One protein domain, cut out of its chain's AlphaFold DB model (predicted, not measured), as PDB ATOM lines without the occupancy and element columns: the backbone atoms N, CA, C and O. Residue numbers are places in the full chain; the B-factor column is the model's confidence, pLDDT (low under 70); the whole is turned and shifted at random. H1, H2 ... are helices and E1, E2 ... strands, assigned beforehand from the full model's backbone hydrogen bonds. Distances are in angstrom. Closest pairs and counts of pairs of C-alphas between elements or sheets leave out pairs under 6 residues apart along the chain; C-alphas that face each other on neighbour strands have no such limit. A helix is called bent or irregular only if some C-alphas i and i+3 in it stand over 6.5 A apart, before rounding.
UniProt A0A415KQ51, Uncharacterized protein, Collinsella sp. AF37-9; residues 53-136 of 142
ATOM      1  N   ARG A  53     119.182 101.711 126.156       98.31
ATOM      2  CA  ARG A  53     119.230 103.136 126.503       98.31
ATOM      3  C   ARG A  53     118.326 103.981 125.604       98.31
ATOM      4  O   ARG A  53     117.587 104.821 126.111       98.31
ATOM      5  N   HIS A  54     118.400 103.802 124.283       98.06
ATOM      6  CA  HIS A  54     117.593 104.599 123.357       98.06
ATOM      7  C   HIS A  54     116.105 104.257 123.468       98.06
ATOM      8  O   HIS A  54     115.266 105.153 123.548       98.06
ATOM      9  N   VAL A  55     115.767 102.968 123.542       98.31
ATOM     10  CA  VAL A  55     114.371 102.519 123.635       98.31
ATOM     11  C   VAL A  55     113.739 102.940 124.963       98.31
ATOM     12  O   VAL A  55     112.586 103.369 124.984       98.31
ATOM     13  N   GLU A  56     114.482 102.884 126.068       98.44
ATOM     14  CA  GLU A  56     114.033 103.379 127.373       98.44
ATOM     15  C   GLU A  56     113.737 104.885 127.341       98.44
ATOM     16  O   GLU A  56     112.687 105.320 127.825       98.44
ATOM     17  N   GLU A  57     114.618 105.672 126.721       98.19
ATOM     18  CA  GLU A  57     114.425 107.110 126.518       98.19
ATOM     19  C   GLU A  57     113.191 107.393 125.644       98.19
ATOM     20  O   GLU A  57     112.377 108.255 125.978       98.19
ATOM     21  N   CYS A  58     112.967 106.626 124.574       97.81
ATOM     22  CA  CYS A  58     111.748 106.721 123.769       97.81
ATOM     23  C   CYS A  58     110.486 106.394 124.579       97.81
ATOM     24  O   CYS A  58     109.496 107.124 124.504       97.81
ATOM     25  N   CYS A  59     110.520 105.348 125.407       97.69
ATOM     26  CA  CYS A  59     109.430 105.023 126.327       97.69
ATOM     27  C   CYS A  59     109.175 106.157 127.333       97.69
ATOM     28  O   CYS A  59     108.026 106.425 127.679       97.69
ATOM     29  N   LYS A  60     110.228 106.834 127.808       97.69
ATOM     30  CA  LYS A  60     110.107 107.996 128.695       97.69
ATOM     31  C   LYS A  60     109.425 109.168 127.992       97.69
ATOM     32  O   LYS A  60     108.438 109.670 128.521       97.69
ATOM     33  N   ARG A  61     109.870 109.526 126.787       96.56
ATOM     34  CA  ARG A  61     109.249 110.586 125.974       96.56
ATOM     35  C   ARG A  61     107.781 110.299 125.687       96.56
ATOM     36  O   ARG A  61     106.954 111.187 125.835       96.56
ATOM     37  N   TYR A  62     107.447 109.051 125.353       96.12
ATOM     38  CA  TYR A  62     106.055 108.628 125.202       96.12
ATOM     39  C   TYR A  62     105.234 108.890 126.473       96.12
ATOM     40  O   TYR A  62     104.127 109.403 126.379       96.12
ATOM     41  N   ARG A  63     105.759 108.562 127.664       95.88
ATOM     42  CA  ARG A  63     105.051 108.818 128.932       95.88
ATOM     43  C   ARG A  63     104.831 110.310 129.181       95.88
ATOM     44  O   ARG A  63     103.780 110.673 129.692       95.88
ATOM     45  N   GLU A  64     105.796 111.150 128.815       95.94
ATOM     46  CA  GLU A  64     105.715 112.610 128.963       95.94
ATOM     47  C   GLU A  64     104.704 113.248 127.999       95.94
ATOM     48  O   GLU A  64     104.075 114.242 128.347       95.94
ATOM     49  N   SER A  65     104.505 112.667 126.811       94.31
ATOM     50  CA  SER A  65     103.566 113.159 125.793       94.31
ATOM     51  C   SER A  65     102.351 112.252 125.579       94.31
ATOM     52  O   SER A  65     101.670 112.365 124.557       94.31
ATOM     53  N   LYS A  66     102.041 111.369 126.538       92.44
ATOM     54  CA  LYS A  66     101.031 110.302 126.412       92.44
ATOM     55  C   LYS A  66      99.683 110.806 125.889       92.44
ATOM     56  O   LYS A  66      99.109 110.203 124.981       92.44
ATOM     57  N   ASP A  67      99.218 111.933 126.420       93.94
ATOM     58  CA  ASP A  67      97.906 112.510 126.105       93.94
ATOM     59  C   ASP A  67      97.803 113.067 124.673       93.94
ATOM     60  O   ASP A  67      96.703 113.309 124.181       93.94
ATOM     61  N   SER A  68      98.931 113.239 123.974       92.62
ATOM     62  CA  SER A  68      98.962 113.663 122.567       92.62
ATOM     63  C   SER A  68      98.686 112.528 121.572       92.62
ATOM     64  O   SER A  68      98.436 112.785 120.393       92.62
ATOM     65  N   PHE A  69      98.709 111.272 122.031       93.06
ATOM     66  CA  PHE A  69      98.477 110.098 121.195       93.06
ATOM     67  C   PHE A  69      97.024 109.634 121.261       93.06
ATOM     68  O   PHE A  69      96.359 109.742 122.290       93.06
ATOM     69  N   SER A  70      96.531 109.034 120.180       95.31
ATOM     70  CA  SER A  70      95.211 108.405 120.168       95.31
ATOM     71  C   SER A  70      95.160 107.171 121.080       95.31
ATOM     72  O   SER A  70      96.158 106.474 121.274       95.31
ATOM     73  N   SER A  71      93.978 106.847 121.615       95.62
ATOM     74  CA  SER A  71      93.809 105.766 122.601       95.62
ATOM     75  C   SER A  71      94.319 104.401 122.125       95.62
ATOM     76  O   SER A  71      94.884 103.645 122.906       95.62
ATOM     77  N   ASN A  72      94.173 104.083 120.836       95.81
ATOM     78  CA  ASN A  72      94.696 102.843 120.255       95.81
ATOM     79  C   ASN A  72      96.234 102.787 120.271       95.81
ATOM     80  O   ASN A  72      96.800 101.728 120.541       95.81
ATOM     81  N   VAL A  73      96.911 103.911 120.007       95.44
ATOM     82  CA  VAL A  73      98.376 104.001 120.086       95.44
ATOM     83  C   VAL A  73      98.816 103.843 121.535       95.44
ATOM     84  O   VAL A  73      99.718 103.054 121.807       95.44
ATOM     85  N   GLN A  74      98.128 104.510 122.467       96.75
ATOM     86  CA  GLN A  74      98.440 104.406 123.890       96.75
ATOM     87  C   GLN A  74      98.355 102.955 124.389       96.75
ATOM     88  O   GLN A  74      99.323 102.433 124.937       96.75
ATOM     89  N   LEU A  75      97.233 102.274 124.121       97.12
ATOM     90  CA  LEU A  75      97.029 100.866 124.487       97.12
ATOM     91  C   LEU A  75      98.094  99.947 123.873       97.12
ATOM     92  O   LEU A  75      98.601  99.045 124.537       97.12
ATOM     93  N   THR A  76      98.453 100.185 122.607       97.62
ATOM     94  CA  THR A  76      99.467  99.380 121.910       97.62
ATOM     95  C   THR A  76     100.838  99.550 122.557       97.62
ATOM     96  O   THR A  76     101.496  98.557 122.861       97.62
ATOM     97  N   ILE A  77     101.260 100.792 122.817       97.50
ATOM     98  CA  ILE A  77     102.552 101.073 123.455       97.50
ATOM     99  C   ILE A  77     102.590 100.501 124.873       97.50
ATOM    100  O   ILE A  77     103.581  99.881 125.255       97.50
ATOM    101  N   GLU A  78     101.507 100.634 125.640       96.69
ATOM    102  CA  GLU A  78     101.424 100.082 126.993       96.69
ATOM    103  C   GLU A  78     101.608  98.563 127.032       96.69
ATOM    104  O   GLU A  78     102.306  98.061 127.918       96.69
ATOM    105  N   LEU A  79     101.045  97.849 126.053       97.75
ATOM    106  CA  LEU A  79     101.168  96.398 125.926       97.75
ATOM    107  C   LEU A  79     102.599  95.961 125.582       97.75
ATOM    108  O   LEU A  79     103.081  94.950 126.095       97.75
ATOM    109  N   ILE A  80     103.285  96.705 124.710       97.81
ATOM    110  CA  ILE A  80     104.555  96.257 124.122       97.81
ATOM    111  C   ILE A  80     105.804  96.844 124.791       97.81
ATOM    112  O   ILE A  80     106.865  96.228 124.682       97.81
ATOM    113  N   GLN A  81     105.707  97.973 125.509       97.12
ATOM    114  CA  GLN A  81     106.866  98.714 126.044       97.12
ATOM    115  C   GLN A  81     107.818  97.844 126.868       97.12
ATOM    116  O   GLN A  81     109.030  97.944 126.716       97.12
ATOM    117  N   LYS A  82     107.287  96.927 127.687       97.06
ATOM    118  CA  LYS A  82     108.116  96.047 128.519       97.06
ATOM    119  C   LYS A  82     108.931  95.072 127.669       97.06
ATOM    120  O   LYS A  82     110.092  94.833 127.965       97.06
ATOM    121  N   SER A  83     108.331  94.528 126.609       97.56
ATOM    122  CA  SER A  83     109.028  93.626 125.684       97.56
ATOM    123  C   SER A  83     110.049  94.359 124.813       97.56
ATOM    124  O   SER A  83     111.101  93.802 124.521       97.56
ATOM    125  N   ALA A  84     109.771  95.614 124.444       97.81
ATOM    126  CA  ALA A  84     110.670  96.431 123.638       97.81
ATOM    127  C   ALA A  84     112.010  96.700 124.342       97.81
ATOM    128  O   ALA A  84     113.020  96.873 123.676       97.81
ATOM    129  N   LEU A  85     112.054  96.680 125.678       98.31
ATOM    130  CA  LEU A  85     113.300  96.842 126.433       98.31
ATOM    131  C   LEU A  85     114.251  95.638 126.317       98.31
ATOM    132  O   LEU A  85     115.429  95.767 126.627       98.31
ATOM    133  N   ASN A  86     113.799  94.490 125.804       98.38
ATOM    134  CA  ASN A  86     114.656  93.318 125.580       98.38
ATOM    135  C   ASN A  86     115.469  93.405 124.267       98.38
ATOM    136  O   ASN A  86     115.898  92.380 123.738       98.38
ATOM    137  N   VAL A  87     115.659  94.603 123.702       98.06
ATOM    138  CA  VAL A  87     116.352  94.817 122.416       98.06
ATOM    139  C   VAL A  87     117.779  94.284 122.387       98.06
ATOM    140  O   VAL A  87     118.184  93.736 121.367       98.06
ATOM    141  N   ASP A  88     118.533  94.387 123.481       98.00
ATOM    142  CA  ASP A  88     119.914  93.893 123.505       98.00
ATOM    143  C   ASP A  88     119.960  92.354 123.443       98.00
ATOM    144  O   ASP A  88     120.703  91.799 122.638       98.00
ATOM    145  N   GLU A  89     119.059  91.665 124.150       97.88
ATOM    146  CA  GLU A  89     118.873  90.208 124.029       97.88
ATOM    147  C   GLU A  89     118.439  89.805 122.607       97.88
ATOM    148  O   GLU A  89     118.909  88.810 122.054       97.88
ATOM    149  N   ALA A  90     117.564  90.591 121.969       97.50
ATOM    150  CA  ALA A  90     117.168  90.355 120.582       97.50
ATOM    151  C   ALA A  90     118.353  90.502 119.606       97.50
ATOM    152  O   ALA A  90     118.494  89.688 118.687       97.50
ATOM    153  N   LYS A  91     119.233  91.492 119.820       96.06
ATOM    154  CA  LYS A  91     120.479  91.643 119.051       96.06
ATOM    155  C   LYS A  91     121.414  90.455 119.267       96.06
ATOM    156  O   LYS A  91     121.956  89.932 118.295       96.06
ATOM    157  N   ASP A  92     121.551  89.969 120.496       97.12
ATOM    158  CA  ASP A  92     122.394  88.809 120.806       97.12
ATOM    159  C   ASP A  92     121.886  87.516 120.153       97.12
ATOM    160  O   ASP A  92     122.680  86.697 119.674       97.12
ATOM    161  N   ILE A  93     120.564  87.341 120.038       97.12
ATOM    162  CA  ILE A  93     119.977  86.247 119.250       97.12
ATOM    163  C   ILE A  93     120.426  86.338 117.789       97.12
ATOM    164  O   ILE A  93     120.894  85.343 117.239       97.12
ATOM    165  N   PHE A  94     120.325  87.520 117.173       94.06
ATOM    166  CA  PHE A  94     120.687  87.738 115.767       94.06
ATOM    167  C   PHE A  94     122.188  87.576 115.490       94.06
ATOM    168  O   PHE A  94     122.566  87.140 114.405       94.06
ATOM    169  N   ARG A  95     123.043  87.884 116.467       93.19
ATOM    170  CA  ARG A  95     124.507  87.775 116.345       93.19
ATOM    171  C   ARG A  95     125.062  86.398 116.688       93.19
ATOM    172  O   ARG A  95     126.246  86.142 116.479       93.19
ATOM    173  N   SER A  96     124.238  85.510 117.234       95.69
ATOM    174  CA  SER A  96     124.666  84.187 117.681       95.69
ATOM    175  C   SER A  96     124.026  83.070 116.861       95.69
ATOM    176  O   SER A  96     123.137  83.270 116.035       95.69
ATOM    177  N   LYS A  97     124.447  81.829 117.126       96.25
ATOM    178  CA  LYS A  97     123.847  80.635 116.506       96.25
ATOM    179  C   LYS A  97     122.357  80.471 116.841       96.25
ATOM    180  O   LYS A  97     121.668  79.717 116.158       96.25
ATOM    181  N   ARG A  98     121.856  81.187 117.854       97.31
ATOM    182  CA  ARG A  98     120.442  81.217 118.249       97.31
ATOM    183  C   ARG A  98     119.543  81.764 117.141       97.31
ATOM    184  O   ARG A  98     118.396  81.344 117.050       97.31
ATOM    185  N   TYR A  99     120.074  82.594 116.238       94.31
ATOM    186  CA  TYR A  99     119.370  83.073 115.046       94.31
ATOM    187  C   TYR A  99     118.740  81.945 114.209       94.31
ATOM    188  O   TYR A  99     117.669  82.116 113.627       94.31
ATOM    189  N   PHE A 100     119.373  80.767 114.157       94.94
ATOM    190  CA  PHE A 100     118.863  79.628 113.390       94.94
ATOM    191  C   PHE A 100     117.709  78.889 114.086       94.94
ATOM    192  O   PHE A 100     117.031  78.075 113.456       94.94
ATOM    193  N   ASN A 101     117.440  79.179 115.362       97.88
ATOM    194  CA  ASN A 101     116.236  78.717 116.036       97.88
ATOM    195  C   ASN A 101     115.060  79.624 115.654       97.88
ATOM    196  O   ASN A 101     114.985  80.781 116.064       97.88
ATOM    197  N   LEU A 102     114.101  79.071 114.906       97.00
ATOM    198  CA  LEU A 102     112.944  79.814 114.402       97.00
ATOM    199  C   LEU A 102     112.162  80.537 115.511       97.00
ATOM    200  O   LEU A 102     111.734  81.669 115.301       97.00
ATOM    201  N   LYS A 103     111.982  79.908 116.680       98.00
ATOM    202  CA  LYS A 103     111.219  80.506 117.787       98.00
ATOM    203  C   LYS A 103     111.954  81.697 118.392       98.00
ATOM    204  O   LYS A 103     111.342  82.723 118.666       98.00
ATOM    205  N   GLU A 104     113.263  81.566 118.575       97.94
ATOM    206  CA  GLU A 104     114.095  82.636 119.129       97.94
ATOM    207  C   GLU A 104     114.226  83.798 118.144       97.94
ATOM    208  O   GLU A 104     114.093  84.954 118.536       97.94
ATOM    209  N   ARG A 105     114.380  83.499 116.850       96.12
ATOM    210  CA  ARG A 105     114.384  84.523 115.805       96.12
ATOM    211  C   ARG A 105     113.064  85.287 115.756       96.12
ATOM    212  O   ARG A 105     113.086  86.511 115.756       96.12
ATOM    213  N   GLN A 106     111.925  84.591 115.768       96.69
ATOM    214  CA  GLN A 106     110.602  85.232 115.792       96.69
ATOM    215  C   GLN A 106     110.410  86.106 117.036       96.69
ATOM    216  O   GLN A 106     109.858  87.202 116.948       96.69
ATOM    217  N   TYR A 107     110.886  85.647 118.193       97.44
ATOM    218  CA  TYR A 107     110.888  86.440 119.418       97.44
ATOM    219  C   TYR A 107     111.699  87.736 119.256       97.44
ATOM    220  O   TYR A 107     111.177  88.819 119.526       97.44
ATOM    221  N   ALA A 108     112.931  87.644 118.754       97.50
ATOM    222  CA  ALA A 108     113.790  88.804 118.527       97.50
ATOM    223  C   ALA A 108     113.214  89.772 117.473       97.50
ATOM    224  O   ALA A 108     113.180  90.981 117.696       97.50
ATOM    225  N   GLU A 109     112.664  89.257 116.368       95.38
ATOM    226  CA  GLU A 109     111.968  90.064 115.355       95.38
ATOM    227  C   GLU A 109     110.785  90.840 115.952       95.38
ATOM    228  O   GLU A 109     110.587  92.014 115.631       95.38
ATOM    229  N   ASN A 110     110.009  90.212 116.840       96.81
ATOM    230  CA  ASN A 110     108.894  90.870 117.518       96.81
ATOM    231  C   ASN A 110     109.370  91.977 118.464       96.81
ATOM    232  O   ASN A 110     108.764  93.047 118.492       96.81
ATOM    233  N   ILE A 111     110.473  91.768 119.190       98.19
ATOM    234  CA  ILE A 111     111.079  92.817 120.022       98.19
ATOM    235  C   ILE A 111     111.482  94.014 119.167       98.19
ATOM    236  O   ILE A 111     111.132  95.144 119.503       98.19
ATOM    237  N   PHE A 112     112.157  93.781 118.040       96.81
ATOM    238  CA  PHE A 112     112.543  94.864 117.143       96.81
ATOM    239  C   PHE A 112     111.340  95.615 116.572       96.81
ATOM    240  O   PHE A 112     111.352  96.843 116.531       96.81
ATOM    241  N   ARG A 113     110.276  94.903 116.178       95.88
ATOM    242  CA  ARG A 113     109.021  95.531 115.730       95.88
ATOM    243  C   ARG A 113     108.405  96.395 116.826       95.88
ATOM    244  O   ARG A 113     107.979  97.509 116.539       95.88
ATOM    245  N   ASN A 114     108.398  95.912 118.065       97.56
ATOM    246  CA  ASN A 114     107.850  96.642 119.203       97.56
ATOM    247  C   ASN A 114     108.672  97.895 119.528       97.56
ATOM    248  O   ASN A 114     108.106  98.969 119.722       97.56
ATOM    249  N   ALA A 115     110.001  97.778 119.525       98.00
ATOM    250  CA  ALA A 115     110.913  98.900 119.703       98.00
ATOM    251  C   ALA A 115     110.735  99.955 118.604       98.00
ATOM    252  O   ALA A 115     110.474 101.118 118.907       98.00
ATOM    253  N   LEU A 116     110.781  99.547 117.330       96.19
ATOM    254  CA  LEU A 116     110.586 100.452 116.196       96.19
ATOM    255  C   LEU A 116     109.204 101.103 116.207       96.19
ATOM    256  O   LEU A 116     109.080 102.259 115.811       96.19
ATOM    257  N   TYR A 117     108.164 100.399 116.662       96.25
ATOM    258  CA  TYR A 117     106.838 100.992 116.819       96.25
ATOM    259  C   TYR A 117     106.893 102.182 117.779       96.25
ATOM    260  O   TYR A 117     106.450 103.268 117.415       96.25
ATOM    261  N   ILE A 118     107.485 102.019 118.963       97.12
ATOM    262  CA  ILE A 118     107.592 103.099 119.955       97.12
ATOM    263  C   ILE A 118     108.471 104.234 119.429       97.12
ATOM    264  O   ILE A 118     108.036 105.384 119.433       97.12
ATOM    265  N   ILE A 119     109.669 103.913 118.924       96.88
ATOM    266  CA  ILE A 119     110.624 104.888 118.378       96.88
ATOM    267  C   ILE A 119     109.950 105.757 117.314       96.88
ATOM    268  O   ILE A 119     110.033 106.980 117.385       96.88
ATOM    269  N   ASN A 120     109.230 105.155 116.365       95.44
ATOM    270  CA  ASN A 120     108.575 105.888 115.282       95.44
ATOM    271  C   ASN A 120     107.443 106.811 115.749       95.44
ATOM    272  O   ASN A 120     107.193 107.818 115.096       95.44
ATOM    273  N   HIS A 121     106.755 106.499 116.850       94.38
ATOM    274  CA  HIS A 121     105.690 107.369 117.365       94.38
ATOM    275  C   HIS A 121     106.237 108.567 118.147       94.38
ATOM    276  O   HIS A 121     105.574 109.596 118.214       94.38
ATOM    277  N   VAL A 122     107.437 108.456 118.720       93.94
ATOM    278  CA  VAL A 122     108.079 109.560 119.458       93.94
ATOM    279  C   VAL A 122     109.124 110.317 118.634       93.94
ATOM    280  O   VAL A 122     109.628 111.347 119.078       93.94
ATOM    281  N   SER A 123     109.472 109.812 117.449       88.69
ATOM    282  CA  SER A 123     110.385 110.468 116.513       88.69
ATOM    283  C   SER A 123     109.621 111.458 115.641       88.69
ATOM    284  O   SER A 123     108.627 111.116 115.006       88.69
ATOM    285  N   TYR A 124     110.100 112.698 115.583       79.94
ATOM    286  CA  TYR A 124     109.502 113.733 114.747       79.94
ATOM    287  C   TYR A 124     110.140 113.737 113.356       79.94
ATOM    288  O   TYR A 124     111.356 113.848 113.228       79.94
ATOM    289  N   GLY A 125     109.312 113.644 112.312       81.12
ATOM    290  CA  GLY A 125     109.732 113.842 110.917       81.12
ATOM    291  C   GLY A 125     110.560 112.711 110.300       81.12
ATOM    292  O   GLY A 125     111.009 112.842 109.163       81.12
ATOM    293  N   VAL A 126     110.751 111.591 111.002       87.62
ATOM    294  CA  VAL A 126     111.514 110.439 110.504       87.62
ATOM    295  C   VAL A 126     110.785 109.146 110.836       87.62
ATOM    296  O   VAL A 126     110.268 108.983 111.939       87.62
ATOM    297  N   LYS A 127     110.769 108.221 109.879       90.31
ATOM    298  CA  LYS A 127     110.294 106.855 110.050       90.31
ATOM    299  C   LYS A 127     111.414 105.873 109.751       90.31
ATOM    300  O   LYS A 127     111.965 105.845 108.656       90.31
ATOM    301  N   TYR A 128     111.695 105.030 110.727       91.38
ATOM    302  CA  TYR A 128     112.677 103.966 110.657       91.38
ATOM    303  C   TYR A 128     111.983 102.642 110.362       91.38
ATOM    304  O   TYR A 128     111.068 102.212 111.073       91.38
ATOM    305  N   THR A 129     112.444 101.966 109.321       88.19
ATOM    306  CA  THR A 129     112.188 100.546 109.088       88.19
ATOM    307  C   THR A 129     113.527  99.851 108.922       88.19
ATOM    308  O   THR A 129     114.535 100.519 108.759       88.19
ATOM    309  N   PHE A 130     113.561  98.520 108.908       83.31
ATOM    310  CA  PHE A 130     114.817  97.824 108.628       83.31
ATOM    311  C   PHE A 130     115.350  98.041 107.208       83.31
ATOM    312  O   PHE A 130     116.509  97.751 106.970       83.31
ATOM    313  N   ASN A 131     114.543  98.545 106.272       80.12
ATOM    314  CA  ASN A 131     114.935  98.691 104.868       80.12
ATOM    315  C   ASN A 131     114.823 100.138 104.363       80.12
ATOM    316  O   ASN A 131     114.932 100.366 103.160       80.12
ATOM    317  N   SER A 132     114.532 101.094 105.248       81.69
ATOM    318  CA  SER A 132     114.401 102.504 104.890       81.69
ATOM    319  C   SER A 132     114.530 103.413 106.109       81.69
ATOM    320  O   SER A 132     114.097 103.078 107.215       81.69
ATOM    321  N   ILE A 133     115.081 104.601 105.875       82.50
ATOM    322  CA  ILE A 133     114.955 105.757 106.763       82.50
ATOM    323  C   ILE A 133     114.198 106.805 105.956       82.50
ATOM    324  O   ILE A 133     114.770 107.481 105.104       82.50
ATOM    325  N   ASP A 134     112.895 106.893 106.189       83.62
ATOM    326  CA  ASP A 134     112.014 107.768 105.430       83.62
ATOM    327  C   ASP A 134     111.846 109.088 106.181       83.62
ATOM    328  O   ASP A 134     111.327 109.124 107.299       83.62
ATOM    329  N   LEU A 135     112.262 110.194 105.566       79.44
ATOM    330  CA  LEU A 135     111.932 111.522 106.071       79.44
ATOM    331  C   LEU A 135     110.456 111.781 105.789       79.44
ATOM    332  O   LEU A 135     110.041 111.957 104.640       79.44
ATOM    333  N   ILE A 136     109.647 111.805 106.843       77.44
ATOM    334  CA  ILE A 136     108.267 112.244 106.723       77.44
ATOM    335  C   ILE A 136     108.332 113.762 106.697       77.44
ATOM    336  O   ILE A 136     108.489 114.404 107.735       77.44
TER     337      ILE A 136
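Overview. This is residues 53 to 136 of the 142 residues of an uncharacterized protein of Collinsella sp. AF37-9 (UniProt A0A415KQ51). One long helix, H5, is the spine; H3 packs on its first half, with the short H4 at the turn between them, and H1 and H2 lie side by side, running opposite ways, aslant over its second half. After H5 the printed part folds back into a small hairpin, E1 and E2, on the side of H5 away from H1 and H2, with E1 next to H5 and E2 beyond it. The printed part has 84 residues, with five named helices and then two named strands, in the order H1 H2 H3 H4 H5 E1 E2; the sheet, E1 - E2, is antiparallel and the class is mostly helix. The whole is compact, with a radius of gyration of the C-alphas of 13.6 A, yet elongated in outline, 42 by 26 by 22 A.

Arrangement. E1, residues 126 to 129, and E2, residues 132 to 135, form an antiparallel hairpin at 168 degrees; N 127 and O 134 are 2.8 A apart and N 129 and O 132 2.9 A, within hydrogen-bond range. The closest C-alphas of E1 and H5, residues 102 to 122, are those of Lys 127 and Asn 120, 5.6 A apart. E2 and H5 are apart. H5 is the hub, touching four helices. With residues 111 to 118 alone it touches H2, residues 71 to 84, opposite ways at a steep tilt of 48 degrees, closest at the C-alphas of Ala 115 and Ala 84, 4.7 A. With residues 115 to 122 alone it touches H1, residues 53 to 64, the same way at a steep tilt of 48 degrees, closest at the C-alphas of Ile 119 and Cys 58, 5.8 A. H1 and H2 are close but not clearly touching, the C-alphas of Cys 59 and Gln 81 being closest at 6.8 A. H3, residues 87 to 95, touches H5 opposite ways at a steep tilt of 43 degrees, closest at the C-alphas of Ala 90 and Ala 108, 4.2 A. H4, residues 97 to 100, only just touches H5, with 3 pairs of C-alphas within 8 A, and only at the corner; the C-alphas of Tyr 99 and Arg 105 are closest, at 5.2 A. Every O i to N i+4 pair is within hydrogen-bond range in H1, H3 and H5, against 8 of 10 in H2; H4 is too short for such a pair.

Along the chain. H5 is 30.6 A long, from C-alpha 102 at (112.944, 79.814, 114.402) to C-alpha 122 at (108.079, 109.560, 119.458). E1 measures 10.0 A and E2 9.4 A. H1, 16.7 A, begins at C-alpha 53 at (119.230, 103.136, 126.503). H2, 19.3 A, is irregular, with C-alphas 79 and 82 7.4 A apart. H3 measures 12.4 A and H4 6.0 A.

Size, cuts and confidence. The C-alphas of Asp 67 and Lys 97 are the two farthest apart, at 42.2 A. The printed part has no cut. The link from H1 to H2 is short; the other five are tight. Mean pLDDT of the printed part is 94.5, that of E2 is 82, and no printed residue is under 70.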